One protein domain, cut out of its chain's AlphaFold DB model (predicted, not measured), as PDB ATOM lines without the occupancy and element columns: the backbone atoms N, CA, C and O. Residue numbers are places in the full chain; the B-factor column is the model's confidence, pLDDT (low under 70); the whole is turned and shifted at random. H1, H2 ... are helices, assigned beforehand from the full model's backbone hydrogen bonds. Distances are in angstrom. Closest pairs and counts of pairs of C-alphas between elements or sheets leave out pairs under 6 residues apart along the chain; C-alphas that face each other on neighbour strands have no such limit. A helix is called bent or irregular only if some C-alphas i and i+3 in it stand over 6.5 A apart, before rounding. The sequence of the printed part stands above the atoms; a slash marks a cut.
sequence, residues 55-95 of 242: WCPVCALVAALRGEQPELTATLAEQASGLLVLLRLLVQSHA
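What this domain is: This is residues 55 to 95 of the 242 residues of an uncharacterized protein of Actinomycetospora corticicola (UniProt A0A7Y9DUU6). One long helix, H2, makes the length of this domain, and the short helix H1 turns off at its beginning, so that the two make an L with a corner at residues 66 to 69. Most of the long arm, residues 77 to 95, sticks out with nothing packed on it. The printed part has 41 residues with two named helices, H1 then H2 along the chain, and no named strand; the class is all helix. It is only just extended, close to loose, with a radius of gyration of the C-alphas of 13.9 A, and the C-alphas span 40 by 17 by 14 A.

Where its parts are: Find C-alpha 70 at (51.096, 93.689, 297.795); from there H2, residues 70 to 95, runs 36.3 A to C-alpha 95 at (48.635, 129.491, 303.429). Then go back to C-alpha 57 at (38.434, 98.426, 289.116), where H1, residues 57 to 65, begins; it measures 12.2 A from first to last C-alpha. Neither helix is bent.

How they stand to each other: Begin with H2 and look at its residues 70 to 73, with which alone it touches H1. The two helices only just touch, and only at the corner by their link, with 3 pairs of C-alphas within 8 A. The closest C-alphas are those of Ala 64 and Thr 73, 6.1 A apart. Their lines stand at 83 degrees, about perpendicular, and their centres are 19.7 A apart. In both H1 and H2, every O i to N i+4 pair is within hydrogen-bond range.

The domain as a whole: The two C-alphas farthest apart are those of Trp 55 and Ala 95, at 41.3 A. The printed part has no cut, and the link from H1 to H2, 4 residues, is tight. In the B-factor column the mean pLDDT of the printed part is 80.9; look at residues 55 and 70 for the two values under 70.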
ATOM      1  N   TRP A  55      39.228  92.992 285.319       65.19
ATOM      2  CA  TRP A  55      38.634  94.133 284.619       65.19
ATOM      3  C   TRP A  55      37.695  94.975 285.504       65.19
ATOM      4  O   TRP A  55      37.305  96.073 285.124       65.19
ATOM      5  N   CYS A  56      37.312  94.548 286.709       75.06
ATOM      6  CA  CYS A  56      36.505  95.438 287.552       75.06
ATOM      7  C   CYS A  56      37.431  96.264 288.463       75.06
ATOM      8  O   CYS A  56      38.008  95.682 289.383       75.06
ATOM      9  N   PRO A  57      37.563  97.594 288.277       71.75
ATOM     10  CA  PRO A  57      38.434  98.426 289.116       71.75
ATOM     11  C   PRO A  57      38.054  98.362 290.604       71.75
ATOM     12  O   PRO A  57      38.920  98.439 291.468       71.75
ATOM     13  N   VAL A  58      36.777  98.108 290.915       76.56
ATOM     14  CA  VAL A  58      36.306  97.866 292.288       76.56
ATOM     15  C   VAL A  58      36.830  96.533 292.836       76.56
ATOM     16  O   VAL A  58      37.263  96.467 293.981       76.56
ATOM     17  N   CYS A  59      36.843  95.460 292.035       73.62
ATOM     18  CA  CYS A  59      37.391  94.169 292.464       73.62
ATOM     19  C   CYS A  59      38.913  94.217 292.638       73.62
ATOM     20  O   CYS A  59      39.418  93.614 293.581       73.62
ATOM     21  N   ALA A  60      39.623  94.958 291.781       70.31
ATOM     22  CA  ALA A  60      41.056  95.202 291.936       70.31
ATOM     23  C   ALA A  60      41.353  95.986 293.225       70.31
ATOM     24  O   ALA A  60      42.225  95.589 293.994       70.31
ATOM     25  N   LEU A  61      40.566  97.028 293.521       75.25
ATOM     26  CA  LEU A  61      40.702  97.801 294.757       75.25
ATOM     27  C   LEU A  61      40.405  96.956 296.006       75.25
ATOM     28  O   LEU A  61      41.157  97.004 296.973       75.25
ATOM     29  N   VAL A  62      39.351  96.134 295.988       77.69
ATOM     30  CA  VAL A  62      39.020  95.237 297.112       77.69
ATOM     31  C   VAL A  62      40.082  94.146 297.302       77.69
ATOM     32  O   VAL A  62      40.397  93.804 298.440       77.69
ATOM     33  N   ALA A  63      40.656  93.610 296.220       72.19
ATOM     34  CA  ALA A  63      41.760  92.648 296.293       72.19
ATOM     35  C   ALA A  63      43.041  93.286 296.857       72.19
ATOM     36  O   ALA A  63      43.711  92.674 297.692       72.19
ATOM     37  N   ALA A  64      43.335  94.533 296.471       70.50
ATOM     38  CA  ALA A  64      44.430  95.319 297.035       70.50
ATOM     39  C   ALA A  64      44.212  95.601 298.534       70.50
ATOM     40  O   ALA A  64      45.109  95.365 299.335       70.50
ATOM     41  N   LEU A  65      42.999  96.003 298.939       76.44
ATOM     42  CA  LEU A  65      42.647  96.236 300.349       76.44
ATOM     43  C   LEU A  65      42.669  94.958 301.201       76.44
ATOM     44  O   LEU A  65      42.935  95.027 302.398       76.44
ATOM     45  N   ARG A  66      42.410  93.786 300.605       79.31
ATOM     46  CA  ARG A  66      42.580  92.481 301.269       79.31
ATOM     47  C   ARG A  66      44.038  92.032 301.386       79.31
ATOM     48  O   ARG A  66      44.285  91.023 302.040       79.31
ATOM     49  N   GLY A  67      44.982  92.745 300.771       73.62
ATOM     50  CA  GLY A  67      46.401  92.392 300.791       73.62
ATOM     51  C   GLY A  67      46.764  91.202 299.900       73.62
ATOM     52  O   GLY A  67      47.868  90.682 300.019       73.62
ATOM     53  N   GLU A  68      45.878  90.768 298.995       77.81
ATOM     54  CA  GLU A  68      46.208  89.683 298.057       77.81
ATOM     55  C   GLU A  68      47.141  90.138 296.924       77.81
ATOM     56  O   GLU A  68      47.742  89.303 296.254       77.81
ATOM     57  N   GLN A  69      47.304  91.453 296.722       71.81
ATOM     58  CA  GLN A  69      48.265  92.019 295.770       71.81
ATOM     59  C   GLN A  69      49.134  93.113 296.412       71.81
ATOM     60  O   GLN A  69      48.879  94.302 296.196       71.81
ATOM     61  N   PRO A  70      50.172  92.733 297.182       66.50
ATOM     62  CA  PRO A  70      51.096  93.689 297.795       66.50
ATOM     63  C   PRO A  70      51.856  94.539 296.759       66.50
ATOM     64  O   PRO A  70      52.138  95.707 297.016       66.50
ATOM     65  N   GLU A  71      52.098  94.002 295.561       71.38
ATOM     66  CA  GLU A  71      52.714  94.723 294.432       71.38
ATOM     67  C   GLU A  71      51.910  95.967 294.023       71.38
ATOM     68  O   GLU A  71      52.438  97.076 293.989       71.38
ATOM     69  N   LEU A  72      50.592  95.829 293.831       71.31
ATOM     70  CA  LEU A  72      49.741  96.973 293.483       71.31
ATOM     71  C   LEU A  72      49.665  98.000 294.613       71.31
ATOM     72  O   LEU A  72      49.570  99.196 294.343       71.31
ATOM     73  N   THR A  73      49.710  97.559 295.873       71.75
ATOM     74  CA  THR A  73      49.698  98.491 297.007       71.75
ATOM     75  C   THR A  73      50.983  99.304 297.104       71.75
ATOM     76  O   THR A  73      50.902 100.471 297.477       71.75
ATOM     77  N   ALA A  74      52.134  98.741 296.722       78.81
ATOM     78  CA  ALA A  74      53.399  99.471 296.694       78.81
ATOM     79  C   ALA A  74      53.368 100.580 295.633       78.81
ATOM     80  O   ALA A  74      53.605 101.744 295.957       78.81
ATOM     81  N   THR A  75      52.950 100.257 294.404       81.31
ATOM     82  CA  THR A  75      52.832 101.259 293.331       81.31
ATOM     83  C   THR A  75      51.781 102.322 293.658       81.31
ATOM     84  O   THR A  75      51.993 103.513 293.427       81.31
ATOM     85  N   LEU A  76      50.641 101.918 294.232       79.69
ATOM     86  CA  LEU A  76      49.602 102.855 294.658       79.69
ATOM     87  C   LEU A  76      50.104 103.768 295.784       79.69
ATOM     88  O   LEU A  76      49.812 104.959 295.768       79.69
ATOM     89  N   ALA A  77      50.861 103.234 296.747       80.12
ATOM     90  CA  ALA A  77      51.445 104.014 297.831       80.12
ATOM     91  C   ALA A  77      52.466 105.032 297.307       80.12
ATOM     92  O   ALA A  77      52.447 106.183 297.743       80.12
ATOM     93  N   GLU A  78      53.296 104.656 296.333       85.94
ATOM     94  CA  GLU A  78      54.222 105.582 295.673       85.94
ATOM     95  C   GLU A  78      53.474 106.708 294.956       85.94
ATOM     96  O   GLU A  78      53.753 107.884 295.206       85.94
ATOM     97  N   GLN A  79      52.453 106.390 294.156       89.38
ATOM     98  CA  GLN A  79      51.662 107.426 293.486       89.38
ATOM     99  C   GLN A  79      50.874 108.301 294.470       89.38
ATOM    100  O   GLN A  79      50.830 109.525 294.318       89.38
ATOM    101  N   ALA A  80      50.305 107.706 295.521       81.50
ATOM    102  CA  ALA A  80      49.612 108.439 296.576       81.50
ATOM    103  C   ALA A  80      50.564 109.360 297.349       81.50
ATOM    104  O   ALA A  80      50.174 110.468 297.718       81.50
ATOM    105  N   SER A  81      51.816 108.947 297.565       90.38
ATOM    106  CA  SER A  81      52.824 109.784 298.218       90.38
ATOM    107  C   SER A  81      53.145 111.027 297.382       90.38
ATOM    108  O   SER A  81      53.136 112.135 297.923       90.38
ATOM    109  N   GLY A  82      53.302 110.877 296.060       93.00
ATOM    110  CA  GLY A  82      53.487 112.000 295.137       93.00
ATOM    111  C   GLY A  82      52.291 112.954 295.143       93.00
ATOM    112  O   GLY A  82      52.460 114.170 295.255       93.00
ATOM    113  N   LEU A  83      51.072 112.405 295.134       92.31
ATOM    114  CA  LEU A  83      49.846 113.198 295.233       92.31
ATOM    115  C   LEU A  83      49.760 113.968 296.563       92.31
ATOM    116  O   LEU A  83      49.407 115.145 296.568       92.31
ATOM    117  N   LEU A  84      50.119 113.344 297.689       90.38
ATOM    118  CA  LEU A  84      50.129 113.990 299.008       90.38
ATOM    119  C   LEU A  84      51.175 115.104 299.117       90.38
ATOM    120  O   LEU A  84      50.933 116.098 299.806       90.38
ATOM    121  N   VAL A  85      52.329 114.962 298.463       95.69
ATOM    122  CA  VAL A  85      53.347 116.023 298.382       95.69
ATOM    123  C   VAL A  85      52.796 117.223 297.614       95.69
ATOM    124  O   VAL A  85      52.878 118.346 298.112       95.69
ATOM    125  N   LEU A  86      52.162 116.990 296.461       95.94
ATOM    126  CA  LEU A  86      51.530 118.049 295.672       95.94
ATOM    127  C   LEU A  86      50.408 118.748 296.453       95.94
ATOM    128  O   LEU A  86      50.330 119.975 296.470       95.94
ATOM    129  N   LEU A  87      49.574 117.981 297.157       92.81
ATOM    130  CA  LEU A  87      48.488 118.529 297.966       92.81
ATOM    131  C   LEU A  87      49.023 119.382 299.126       92.81
ATOM    132  O   LEU A  87      48.491 120.454 299.401       92.81
ATOM    133  N   ARG A  88      50.115 118.953 299.778       90.94
ATOM    134  CA  ARG A  88      50.802 119.771 300.792       90.94
ATOM    135  C   ARG A  88      51.376 121.051 300.203       90.94
ATOM    136  O   ARG A  88      51.295 122.081 300.864       90.94
ATOM    137  N   LEU A  89      51.946 120.989 299.002       93.75
ATOM    138  CA  LEU A  89      52.487 122.163 298.323       93.75
ATOM    139  C   LEU A  89      51.379 123.178 298.012       93.75
ATOM    140  O   LEU A  89      51.558 124.360 298.281       93.75
ATOM    141  N   LEU A  90      50.217 122.711 297.543       91.00
ATOM    142  CA  LEU A  90      49.035 123.548 297.308       91.00
ATOM    143  C   LEU A  90      48.481 124.159 298.603       91.00
ATOM    144  O   LEU A  90      48.142 125.336 298.650       91.00
ATOM    145  N   VAL A  91      48.409 123.388 299.690       91.75
ATOM    146  CA  VAL A  91      47.977 123.934 300.989       91.75
ATOM    147  C   VAL A  91      48.972 124.979 301.500       91.75
ATOM    148  O   VAL A  91      48.555 126.012 302.020       91.75
ATOM    149  N   GLN A  92      50.277 124.747 301.332       88.81
ATOM    150  CA  GLN A  92      51.304 125.719 301.707       88.81
ATOM    151  C   GLN A  92      51.237 126.983 300.847       88.81
ATOM    152  O   GLN A  92      51.320 128.072 301.408       88.81
ATOM    153  N   SER A  93      51.027 126.865 299.531       84.12
ATOM    154  CA  SER A  93      50.907 128.027 298.644       84.12
ATOM    155  C   SER A  93      49.671 128.873 298.958       84.12
ATOM    156  O   SER A  93      49.735 130.099 298.902       84.12
ATOM    157  N   HIS A  94      48.560 128.253 299.361       80.25
ATOM    158  CA  HIS A  94      47.382 128.986 299.826       80.25
ATOM    159  C   HIS A  94      47.562 129.591 301.223       80.25
ATOM    160  O   HIS A  94      47.021 130.661 301.492       80.25
ATOM    161  N   ALA A  95      48.331 128.947 302.107       80.81
ATOM    162  CA  ALA A  95      48.635 129.491 303.429       80.81
ATOM    163  C   ALA A  95      49.549 130.728 303.362       80.81
ATOM    164  O   ALA A  95      49.445 131.608 304.216       80.81
TER     165      ALA A  95